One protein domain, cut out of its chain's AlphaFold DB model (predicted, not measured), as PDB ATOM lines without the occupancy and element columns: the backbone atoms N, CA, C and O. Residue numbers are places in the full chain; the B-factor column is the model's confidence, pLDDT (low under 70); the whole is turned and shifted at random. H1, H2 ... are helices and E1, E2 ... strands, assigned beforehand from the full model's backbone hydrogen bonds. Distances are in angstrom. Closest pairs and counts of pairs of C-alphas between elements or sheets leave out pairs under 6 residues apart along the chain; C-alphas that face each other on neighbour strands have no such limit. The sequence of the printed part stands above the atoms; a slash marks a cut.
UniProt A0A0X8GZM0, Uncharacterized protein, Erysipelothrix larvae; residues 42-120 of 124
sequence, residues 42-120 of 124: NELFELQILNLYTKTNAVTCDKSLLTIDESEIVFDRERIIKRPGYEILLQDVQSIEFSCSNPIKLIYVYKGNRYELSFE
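Overview. This is residues 42 to 120 of the 124 residues of an uncharacterized protein of Erysipelothrix larvae (UniProt A0A0X8GZM0). Two strongly twisted antiparallel sheets, E1 to E5 and E6 to E8, stand partly face to face as a loose sandwich with crossed strands, and the single helix H1 fills the open side between them, near E5 of the one sheet and E8 of the other. E6 is the strand of the smaller sheet that comes near E1, E2, E3 and E4. The printed part has 79 residues, with one named helix followed by eight named strands, in the orders E1 - E2 - E3 - E4 - E5 and E6 - E7 - E8. The class is mixed, helices and strands. The whole is compact, with a radius of gyration of the C-alphas of 11.4 A, and rounded, spanning 32 by 27 by 22 A.

Along the chain. H1 is residues 42 to 54, 18.3 A long, beginning at C-alpha 42 (-34.371, 37.855, -34.614). E1 is residues 59 to 62, E2 65 to 68, E3 71 to 75, which is 13.3 A long, E4 80 to 83 and E5 87 to 90. E6, residues 93 to 99, is 17.2 A long and begins at C-alpha 93 (-30.453, 28.940, -32.210). E7, residues 104 to 110, is 19.3 A long, and E8, residues 113 to 119, is 20.2 A long, ending at C-alpha 119 (-48.761, 35.343, -26.436).

Arrangement. E1 to E5 form a meander, each strand the antiparallel neighbour of the one before, with edge strands E1 and E5. N 60 and O 67 of the hairpin E1 and E2 are 2.9 A apart, N 68 and O 71 of E2 and E3 2.8 A, N 74 and O 81 of E3 and E4 3.0 A, and N 82 and O 87 of E4 and E5 2.8 A, each within hydrogen-bond range. E5 runs on into E6 at 96 degrees across a break of 2 residues. E6, E7 and E8 form a second meander, with N 97 and O 107 2.8 A apart and N 106 and O 117 2.8 A apart. The two sheets make a sandwich, two sheets face to face, with strands at 50 degrees; the closest C-alphas of E3 and E6 are Phe 75 and Ile 96, 6.9 A apart. H1 is on the larger sheet at a height over the sheet of 8.8 A, forming two layers, a helix on one face of a sheet; its closest C-alphas to E5 are Phe 45 and Leu 89, 5.8 A. H1 is also on the sheet E6 E7 E8, at a height over the sheet of 9.6 A; its closest C-alphas to E8 are Glu 46 and Leu 117, 7.5 A. In H1 every O i to N i+4 pair is within hydrogen-bond range.

Size, cuts and confidence. The two C-alphas farthest apart, those of Asn 57 and Gly 112, are 33.2 A apart. The printed part has no cut, and its eight links are tight. The mean pLDDT of the printed part is 88.2, and no printed residue is under 70.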
ATOM      1  N   ASN A  42     -33.528  38.168 -35.767       89.50
ATOM      2  CA  ASN A  42     -34.371  37.855 -34.614       89.50
ATOM      3  C   ASN A  42     -35.660  38.690 -34.617       89.50
ATOM      4  O   ASN A  42     -36.723  38.152 -34.359       89.50
ATOM      5  N   GLU A  43     -35.595  39.972 -34.976       88.19
ATOM      6  CA  GLU A  43     -36.778  40.836 -35.053       88.19
ATOM      7  C   GLU A  43     -37.729  40.378 -36.171       88.19
ATOM      8  O   GLU A  43     -38.941  40.305 -35.978       88.19
ATOM      9  N   LEU A  44     -37.179  39.974 -37.322       90.25
ATOM     10  CA  LEU A  44     -37.970  39.372 -38.397       90.25
ATOM     11  C   LEU A  44     -38.666  38.085 -37.931       90.25
ATOM     12  O   LEU A  44     -39.847  37.894 -38.218       90.25
ATOM     13  N   PHE A  45     -37.951  37.229 -37.195       92.19
ATOM     14  CA  PHE A  45     -38.509  36.021 -36.593       92.19
ATOM     15  C   PHE A  45     -39.677  36.346 -35.649       92.19
ATOM     16  O   PHE A  45     -40.758  35.776 -35.789       92.19
ATOM     17  N   GLU A  46     -39.504  37.300 -34.734       91.19
ATOM     18  CA  GLU A  46     -40.550  37.712 -33.787       91.19
ATOM     19  C   GLU A  46     -41.812  38.201 -34.510       91.19
ATOM     20  O   GLU A  46     -42.927  37.784 -34.183       91.19
ATOM     21  N   LEU A  47     -41.638  39.013 -35.556       89.81
ATOM     22  CA  LEU A  47     -42.735  39.497 -36.396       89.81
ATOM     23  C   LEU A  47     -43.429  38.368 -37.166       89.81
ATOM     24  O   LEU A  47     -44.655  38.383 -37.298       89.81
ATOM     25  N   GLN A  48     -42.684  37.381 -37.667       90.31
ATOM     26  CA  GLN A  48     -43.261  36.214 -38.339       90.31
ATOM     27  C   GLN A  48     -44.131  35.394 -37.387       90.31
ATOM     28  O   GLN A  48     -45.256  35.047 -37.749       90.31
ATOM     29  N   ILE A  49     -43.652  35.129 -36.168       89.50
ATOM     30  CA  ILE A  49     -44.427  34.409 -35.150       89.50
ATOM     31  C   ILE A  49     -45.679  35.196 -34.771       89.50
ATOM     32  O   ILE A  49     -46.767  34.627 -34.741       89.50
ATOM     33  N   LEU A  50     -45.559  36.506 -34.539       88.19
ATOM     34  CA  LEU A  50     -46.701  37.360 -34.208       88.19
ATOM     35  C   LEU A  50     -47.746  37.382 -35.335       88.19
ATOM     36  O   LEU A  50     -48.947  37.305 -35.084       88.19
ATOM     37  N   ASN A  51     -47.303  37.458 -36.588       88.50
ATOM     38  CA  ASN A  51     -48.180  37.422 -37.759       88.50
ATOM     39  C   ASN A  51     -48.896  36.069 -37.899       88.50
ATOM     40  O   ASN A  51     -50.077  36.035 -38.232       88.50
ATOM     41  N   LEU A  52     -48.206  34.955 -37.623       86.56
ATOM     42  CA  LEU A  52     -48.844  33.637 -37.557       86.56
ATOM     43  C   LEU A  52     -49.885  33.607 -36.441       86.56
ATOM     44  O   LEU A  52     -51.033  33.270 -36.690       86.56
ATOM     45  N   TYR A  53     -49.508  34.052 -35.246       84.75
ATOM     46  CA  TYR A  53     -50.364  34.048 -34.069       84.75
ATOM     47  C   TYR A  53     -51.663  34.845 -34.253       84.75
ATOM     48  O   TYR A  53     -52.759  34.356 -33.986       84.75
ATOM     49  N   THR A  54     -51.545  36.078 -34.744       83.75
ATOM     50  CA  THR A  54     -52.672  37.013 -34.925       83.75
ATOM     51  C   THR A  54     -53.685  36.565 -35.973       83.75
ATOM     52  O   THR A  54     -54.835  36.994 -35.927       83.75
ATOM     53  N   LYS A  55     -53.284  35.706 -36.914       81.19
ATOM     54  CA  LYS A  55     -54.169  35.171 -37.957       81.19
ATOM     55  C   LYS A  55     -54.946  33.934 -37.524       81.19
ATOM     56  O   LYS A  55     -55.821  33.492 -38.264       81.19
ATOM     57  N   THR A  56     -54.619  33.360 -36.372       78.38
ATOM     58  CA  THR A  56     -55.056  32.009 -36.013       78.38
ATOM     59  C   THR A  56     -56.002  31.986 -34.827       78.38
ATOM     60  O   THR A  56     -55.821  32.709 -33.852       78.38
ATOM     61  N   ASN A  57     -56.997  31.100 -34.903       70.44
ATOM     62  CA  ASN A  57     -57.974  30.876 -33.833       70.44
ATOM     63  C   ASN A  57     -57.601  29.685 -32.933       70.44
ATOM     64  O   ASN A  57     -58.153  29.540 -31.845       70.44
ATOM     65  N   ALA A  58     -56.673  28.833 -33.375       79.75
ATOM     66  CA  ALA A  58     -56.273  27.617 -32.682       79.75
ATOM     67  C   ALA A  58     -54.767  27.623 -32.417       79.75
ATOM     68  O   ALA A  58     -53.956  27.674 -33.340       79.75
ATOM     69  N   VAL A  59     -54.399  27.546 -31.138       84.12
ATOM     70  CA  VAL A  59     -53.006  27.423 -30.703       84.12
ATOM     71  C   VAL A  59     -52.910  26.280 -29.709       84.12
ATOM     72  O   VAL A  59     -53.572  26.282 -28.664       84.12
ATOM     73  N   THR A  60     -52.073  25.304 -30.036       85.19
ATOM     74  CA  THR A  60     -51.729  24.197 -29.146       85.19
ATOM     75  C   THR A  60     -50.243  24.262 -28.834       85.19
ATOM     76  O   THR A  60     -49.418  24.566 -29.690       85.19
ATOM     77  N   CYS A  61     -49.909  24.061 -27.567       85.06
ATOM     78  CA  CYS A  61     -48.546  24.161 -27.074       85.06
ATOM     79  C   CYS A  61     -48.226  22.880 -26.318       85.06
ATOM     80  O   CYS A  61     -48.972  22.488 -25.417       85.06
ATOM     81  N   ASP A  62     -47.107  22.273 -26.684       82.44
ATOM     82  CA  ASP A  62     -46.434  21.208 -25.961       82.44
ATOM     83  C   ASP A  62     -44.985  21.646 -25.679       82.44
ATOM     84  O   ASP A  62     -44.455  22.560 -26.310       82.44
ATOM     85  N   LYS A  63     -44.302  20.992 -24.738       74.94
ATOM     86  CA  LYS A  63     -42.951  21.372 -24.279       74.94
ATOM     87  C   LYS A  63     -41.909  21.462 -25.400       74.94
ATOM     88  O   LYS A  63     -40.899  22.136 -25.228       74.94
ATOM     89  N   SER A  64     -42.128  20.756 -26.509       77.81
ATOM     90  CA  SER A  64     -41.194  20.662 -27.641       77.81
ATOM     91  C   SER A  64     -41.756  21.173 -28.971       77.81
ATOM     92  O   SER A  64     -41.016  21.247 -29.953       77.81
ATOM     93  N   LEU A  65     -43.042  21.524 -29.007       84.81
ATOM     94  CA  LEU A  65     -43.773  21.840 -30.226       84.81
ATOM     95  C   LEU A  65     -44.805  22.928 -29.935       84.81
ATOM     96  O   LEU A  65     -45.646  22.777 -29.050       84.81
ATOM     97  N   LEU A  66     -44.785  23.990 -30.732       87.44
ATOM     98  CA  LEU A  66     -45.864  24.968 -30.768       87.44
ATOM     99  C   LEU A  66     -46.590  24.836 -32.100       87.44
ATOM    100  O   LEU A  66     -46.007  25.115 -33.143       87.44
ATOM    101  N   THR A  67     -47.857  24.449 -32.066       87.69
ATOM    102  CA  THR A  67     -48.685  24.366 -33.268       87.69
ATOM    103  C   THR A  67     -49.654  25.535 -33.291       87.69
ATOM    104  O   THR A  67     -50.473  25.719 -32.385       87.69
ATOM    105  N   ILE A  68     -49.542  26.336 -34.340       86.56
ATOM    106  CA  ILE A  68     -50.373  27.494 -34.623       86.56
ATOM    107  C   ILE A  68     -51.179  27.146 -35.879       86.56
ATOM    108  O   ILE A  68     -50.631  27.123 -36.981       86.56
ATOM    109  N   ASP A  69     -52.466  26.845 -35.701       84.75
ATOM    110  CA  ASP A  69     -53.356  26.327 -36.751       84.75
ATOM    111  C   ASP A  69     -52.802  25.042 -37.403       84.75
ATOM    112  O   ASP A  69     -52.603  24.050 -36.702       84.75
ATOM    113  N   GLU A  70     -52.500  25.041 -38.705       84.69
ATOM    114  CA  GLU A  70     -51.855  23.910 -39.397       84.69
ATOM    115  C   GLU A  70     -50.316  23.957 -39.346       84.69
ATOM    116  O   GLU A  70     -49.639  23.069 -39.868       84.69
ATOM    117  N   SER A  71     -49.741  25.016 -38.766       88.12
ATOM    118  CA  SER A  71     -48.298  25.249 -38.763       88.12
ATOM    119  C   SER A  71     -47.643  24.800 -37.459       88.12
ATOM    120  O   SER A  71     -47.928  25.329 -36.391       88.12
ATOM    121  N   GLU A  72     -46.691  23.883 -37.553       90.50
ATOM    122  CA  GLU A  72     -45.870  23.397 -36.447       90.50
ATOM    123  C   GLU A  72     -44.548  24.158 -36.371       90.50
ATOM    124  O   GLU A  72     -43.800  24.215 -37.351       90.50
ATOM    125  N   ILE A  73     -44.225  24.695 -35.199       91.19
ATOM    126  CA  ILE A  73     -42.960  25.365 -34.903       91.19
ATOM    127  C   ILE A  73     -42.100  24.437 -34.059       91.19
ATOM    128  O   ILE A  73     -42.443  24.108 -32.920       91.19
ATOM    129  N   VAL A  74     -40.979  24.016 -34.638       90.88
ATOM    130  CA  VAL A  74     -40.124  22.953 -34.101       90.88
ATOM    131  C   VAL A  74     -38.667  23.391 -34.108       90.88
ATOM    132  O   VAL A  74     -38.223  24.131 -34.987       90.88
ATOM    133  N   PHE A  75     -37.908  22.892 -33.139       91.81
ATOM    134  CA  PHE A  75     -36.455  22.984 -33.136       91.81
ATOM    135  C   PHE A  75     -35.824  21.840 -33.926       91.81
ATOM    136  O   PHE A  75     -36.040  20.671 -33.606       91.81
ATOM    137  N   ASP A  76     -35.014  22.156 -34.932       91.38
ATOM    138  CA  ASP A  76     -34.330  21.153 -35.748       91.38
ATOM    139  C   ASP A  76     -32.927  21.613 -36.165       91.38
ATOM    140  O   ASP A  76     -32.770  22.526 -36.979       91.38
ATOM    141  N   ARG A  77     -31.894  20.932 -35.648       90.12
ATOM    142  CA  ARG A  77     -30.468  21.195 -35.940       90.12
ATOM    143  C   ARG A  77     -30.117  22.681 -35.809       90.12
ATOM    144  O   ARG A  77     -29.803  23.321 -36.810       90.12
ATOM    145  N   GLU A  78     -30.231  23.213 -34.591       92.19
ATOM    146  CA  GLU A  78     -29.882  24.607 -34.252       92.19
ATOM    147  C   GLU A  78     -30.706  25.667 -35.003       92.19
ATOM    148  O   GLU A  78     -30.291  26.813 -35.183       92.19
ATOM    149  N   ARG A  79     -31.890  25.286 -35.485       92.06
ATOM    150  CA  ARG A  79     -32.782  26.158 -36.250       92.06
ATOM    151  C   ARG A  79     -34.200  26.030 -35.734       92.06
ATOM    152  O   ARG A  79     -34.632  24.946 -35.343       92.06
ATOM    153  N   ILE A  80     -34.932  27.134 -35.781       92.38
ATOM    154  CA  ILE A  80     -36.379  27.129 -35.591       92.38
ATOM    155  C   ILE A  80     -37.005  27.034 -36.974       92.38
ATOM    156  O   ILE A  80     -36.734  27.864 -37.847       92.38
ATOM    157  N   ILE A  81     -37.822  26.007 -37.172       93.19
ATOM    158  CA  ILE A  81     -38.465  25.717 -38.448       93.19
ATOM    159  C   ILE A  81     -39.979  25.692 -38.301       93.19
ATOM    160  O   ILE A  81     -40.511  25.333 -37.252       93.19
ATOM    161  N   LYS A  82     -40.654  26.020 -39.396       92.88
ATOM    162  CA  LYS A  82     -42.092  25.878 -39.573       92.88
ATOM    163  C   LYS A  82     -42.389  24.711 -40.515       92.88
ATOM    164  O   LYS A  82     -41.782  24.586 -41.585       92.88
ATOM    165  N   ARG A  83     -43.332  23.856 -40.130       91.12
ATOM    166  CA  ARG A  83     -43.868  22.753 -40.944       91.12
ATOM    167  C   ARG A  83     -45.387  22.910 -41.095       91.12
ATOM    168  O   ARG A  83     -45.983  23.496 -40.204       91.12
ATOM    169  N   PRO A  84     -46.012  22.399 -42.171       86.25
ATOM    170  CA  PRO A  84     -45.405  21.762 -43.345       86.25
ATOM    171  C   PRO A  84     -44.633  22.760 -44.237       86.25
ATOM    172  O   PRO A  84     -44.847  23.964 -44.159       86.25
ATOM    173  N   GLY A  85     -43.701  22.267 -45.066       84.50
ATOM    174  CA  GLY A  85     -42.918  23.087 -46.015       84.50
ATOM    175  C   GLY A  85     -41.456  23.376 -45.635       84.50
ATOM    176  O   GLY A  85     -40.708  23.849 -46.484       84.50
ATOM    177  N   TYR A  86     -41.028  23.029 -44.412       87.81
ATOM    178  CA  TYR A  86     -39.645  23.187 -43.918       87.81
ATOM    179  C   TYR A  86     -39.098  24.614 -44.110       87.81
ATOM    180  O   TYR A  86     -38.004  24.835 -44.629       87.81
ATOM    181  N   GLU A  87     -39.877  25.608 -43.699       90.50
ATOM    182  CA  GLU A  87     -39.454  27.004 -43.740       90.50
ATOM    183  C   GLU A  87     -38.566  27.296 -42.522       90.50
ATOM    184  O   GLU A  87     -38.960  27.042 -41.385       90.50
ATOM    185  N   ILE A  88     -37.351  27.801 -42.742       91.06
ATOM    186  CA  ILE A  88     -36.438  28.168 -41.653       91.06
ATOM    187  C   ILE A  88     -36.786  29.582 -41.189       91.06
ATOM    188  O   ILE A  88     -36.585  30.533 -41.939       91.06
ATOM    189  N   LEU A  89     -37.263  29.715 -39.952       92.00
ATOM    190  CA  LEU A  89     -37.636  31.004 -39.367       92.00
ATOM    191  C   LEU A  89     -36.436  31.700 -38.706       92.00
ATOM    192  O   LEU A  89     -36.270  32.910 -38.824       92.00
ATOM    193  N   LEU A  90     -35.573  30.934 -38.027       93.19
ATOM    194  CA  LEU A  90     -34.367  31.458 -37.377       93.19
ATOM    195  C   LEU A  90     -33.240  30.416 -37.388       93.19
ATOM    196  O   LEU A  90     -33.489  29.227 -37.180       93.19
ATOM    197  N   GLN A  91     -32.008  30.865 -37.636       91.88
ATOM    198  CA  GLN A  91     -30.788  30.043 -37.638       91.88
ATOM    199  C   GLN A  91     -29.907  30.360 -36.422       91.88
ATOM    200  O   GLN A  91     -30.136  31.362 -35.751       91.88
ATOM    201  N   ASP A  92     -28.912  29.512 -36.144       92.06
ATOM    202  CA  ASP A  92     -27.954  29.658 -35.036       92.06
ATOM    203  C   ASP A  92     -28.621  29.772 -33.650       92.06
ATOM    204  O   ASP A  92     -28.207  30.544 -32.773       92.06
ATOM    205  N   VAL A  93     -29.698  29.010 -33.460       92.56
ATOM    206  CA  VAL A  93     -30.453  28.940 -32.210       92.56
ATOM    207  C   VAL A  93     -29.880  27.820 -31.352       92.56
ATOM    208  O   VAL A  93     -29.858  26.661 -31.754       92.56
ATOM    209  N   GLN A  94     -29.432  28.162 -30.149       93.69
ATOM    210  CA  GLN A  94     -28.806  27.217 -29.220       93.69
ATOM    211  C   GLN A  94     -29.845  26.369 -28.486       93.69
ATOM    212  O   GLN A  94     -29.634  25.184 -28.241       93.69
ATOM    213  N   SER A  95     -30.973  26.976 -28.124       91.62
ATOM    214  CA  SER A  95     -32.072  26.289 -27.457       91.62
ATOM    215  C   SER A  95     -33.387  27.032 -27.645       91.62
ATOM    216  O   SER A  95     -33.409  28.241 -27.893       91.62
ATOM    217  N   ILE A  96     -34.482  26.291 -27.503       90.88
ATOM    218  CA  ILE A  96     -35.839  26.818 -27.423       90.88
ATOM    219  C   ILE A  96     -36.614  26.064 -26.343       90.88
ATOM    220  O   ILE A  96     -36.443  24.860 -26.160       90.88
ATOM    221  N   GLU A  97     -37.458  26.791 -25.630       91.06
ATOM    222  CA  GLU A  97     -38.343  26.290 -24.594       91.06
ATOM    223  C   GLU A  97     -39.722  26.926 -24.783       91.06
ATOM    224  O   GLU A  97     -39.857  28.146 -24.912       91.06
ATOM    225  N   PHE A  98     -40.754  26.084 -24.785       89.75
ATOM    226  CA  PHE A  98     -42.142  26.520 -24.846       89.75
ATOM    227  C   PHE A  98     -42.776  26.377 -23.459       89.75
ATOM    228  O   PHE A  98     -42.889  25.276 -22.917       89.75
ATOM    229  N   SER A  99     -43.205  27.494 -22.875       89.25
ATOM    230  CA  SER A  99     -43.991  27.510 -21.642       89.25
ATOM    231  C   SER A  99     -45.466  27.617 -21.991       89.25
ATOM    232  O   SER A  99     -45.963  28.687 -22.336       89.25
ATOM    233  N   CYS A 100     -46.183  26.503 -21.871       85.62
ATOM    234  CA  CYS A 100     -47.600  26.397 -22.233       85.62
ATOM    235  C   CYS A 100     -48.562  26.926 -21.153       85.62
ATOM    236  O   CYS A 100     -49.698  26.466 -21.041       85.62
ATOM    237  N   SER A 101     -48.101  27.882 -20.346       84.38
ATOM    238  CA  SER A 101     -48.949  28.640 -19.422       84.38
ATOM    239  C   SER A 101     -49.844  29.620 -20.195       84.38
ATOM    240  O   SER A 101     -49.742  29.733 -21.413       84.38
ATOM    241  N   ASN A 102     -50.737  30.334 -19.505       82.31
ATOM    242  CA  ASN A 102     -51.402  31.504 -20.077       82.31
ATOM    243  C   ASN A 102     -50.845  32.766 -19.396       82.31
ATOM    244  O   ASN A 102     -51.078  32.923 -18.193       82.31
ATOM    245  N   PRO A 103     -50.102  33.640 -20.102       84.56
ATOM    246  CA  PRO A 103     -49.775  33.602 -21.535       84.56
ATOM    247  C   PRO A 103     -48.765  32.503 -21.908       84.56
ATOM    248  O   PRO A 103     -47.933  32.107 -21.086       84.56
ATOM    249  N   ILE A 104     -48.837  32.034 -23.157       87.06
ATOM    250  CA  ILE A 104     -47.878  31.093 -23.748       87.06
ATOM    251  C   ILE A 104     -46.572  31.847 -23.956       87.06
ATOM    252  O   ILE A 104     -46.584  32.933 -24.532       87.06
ATOM    253  N   LYS A 105     -45.447  31.278 -23.521       90.44
ATOM    254  CA  LYS A 105     -44.130  31.903 -23.690       90.44
ATOM    255  C   LYS A 105     -43.229  31.064 -24.579       90.44
ATOM    256  O   LYS A 105     -43.110  29.859 -24.373       90.44
ATOM    257  N   LEU A 106     -42.571  31.714 -25.530       90.88
ATOM    258  CA  LEU A 106     -41.538  31.148 -26.385       90.88
ATOM    259  C   LEU A 106     -40.202  31.757 -25.977       90.88
ATOM    260  O   LEU A 106     -39.962  32.947 -26.175       90.88
ATOM    261  N   ILE A 107     -39.354  30.942 -25.363       92.00
ATOM    262  CA  ILE A 107     -38.052  31.352 -24.851       92.00
ATOM    263  C   ILE A 107     -36.997  30.722 -25.743       92.00
ATOM    264  O   ILE A 107     -37.001  29.510 -25.929       92.00
ATOM    265  N   TYR A 108     -36.083  31.515 -26.287       93.00
ATOM    266  CA  TYR A 108     -35.041  31.007 -27.175       93.00
ATOM    267  C   TYR A 108     -33.700  31.690 -26.917       93.00
ATOM    268  O   TYR A 108     -33.643  32.842 -26.486       93.00
ATOM    269  N   VAL A 109     -32.607  30.966 -27.157       93.62
ATOM    270  CA  VAL A 109     -31.244  31.495 -27.040       93.62
ATOM    271  C   VAL A 109     -30.635  31.606 -28.428       93.62
ATOM    272  O   VAL A 109     -30.416  30.603 -29.105       93.62
ATOM    273  N   TYR A 110     -30.346  32.833 -28.849       93.38
ATOM    274  CA  TYR A 110     -29.787  33.152 -30.159       93.38
ATOM    275  C   TYR A 110     -28.515  33.977 -29.975       93.38
ATOM    276  O   TYR A 110     -28.517  34.995 -29.280       93.38
ATOM    277  N   LYS A 111     -27.405  33.512 -30.562       90.12
ATOM    278  CA  LYS A 111     -26.076  34.154 -30.448       90.12
ATOM    279  C   LYS A 111     -25.661  34.483 -29.001       90.12
ATOM    280  O   LYS A 111     -25.062  35.521 -28.741       90.12
ATOM    281  N   GLY A 112     -25.990  33.598 -28.059       89.62
ATOM    282  CA  GLY A 112     -25.667  33.745 -26.634       89.62
ATOM    283  C   GLY A 112     -26.594  34.670 -25.838       89.62
ATOM    284  O   GLY A 112     -26.452  34.753 -24.621       89.62
ATOM    285  N   ASN A 113     -27.566  35.320 -26.484       91.69
ATOM    286  CA  ASN A 113     -28.572  36.143 -25.816       91.69
ATOM    287  C   ASN A 113     -29.884  35.366 -25.668       91.69
ATOM    288  O   ASN A 113     -30.303  34.658 -26.585       91.69
ATOM    289  N   ARG A 114     -30.537  35.507 -24.511       93.06
ATOM    290  CA  ARG A 114     -31.846  34.907 -24.226       93.06
ATOM    291  C   ARG A 114     -32.955  35.895 -24.580       93.06
ATOM    292  O   ARG A 114     -32.934  37.027 -24.106       93.06
ATOM    293  N   TYR A 115     -33.929  35.431 -25.350       92.62
ATOM    294  CA  TYR A 115     -35.104  36.182 -25.780       92.62
ATOM    295  C   TYR A 115     -36.376  35.490 -25.286       92.62
ATOM    296  O   TYR A 115     -36.403  34.268 -25.113       92.62
ATOM    297  N   GLU A 116     -37.427  36.272 -25.048       91.94
ATOM    298  CA  GLU A 116     -38.725  35.787 -24.579       91.94
ATOM    299  C   GLU A 116     -39.851  36.502 -25.327       91.94
ATOM    300  O   GLU A 116     -39.946  37.728 -25.304       91.94
ATOM    301  N   LEU A 117     -40.727  35.720 -25.953       89.56
ATOM    302  CA  LEU A 117     -41.966  36.184 -26.571       89.56
ATOM    303  C   LEU A 117     -43.153  35.628 -25.798       89.56
ATOM    304  O   LEU A 117     -43.167  34.445 -25.470       89.56
ATOM    305  N   SER A 118     -44.152  36.462 -25.518       87.69
ATOM    306  CA  SER A 118     -45.365  36.063 -24.796       87.69
ATOM    307  C   SER A 118     -46.611  36.299 -25.647       87.69
ATOM    308  O   SER A 118     -46.760  37.366 -26.239       87.69
ATOM    309  N   PHE A 119     -47.521  35.326 -25.661       83.75
ATOM    310  CA  PHE A 119     -48.761  35.343 -26.436       83.75
ATOM    311  C   PHE A 119     -49.957  34.963 -25.548       83.75
ATOM    312  O   PHE A 119     -49.918  33.956 -24.843       83.75
ATOM    313  N   GLU A 120     -51.040  35.743 -25.562       80.56
ATOM    314  CA  GLU A 120     -52.256  35.426 -24.793       80.56
ATOM    315  C   GLU A 120     -53.137  34.429 -25.531       80.56
ATOM    316  O   GLU A 120     -53.715  34.798 -26.556       80.56
TER     317      GLU A 120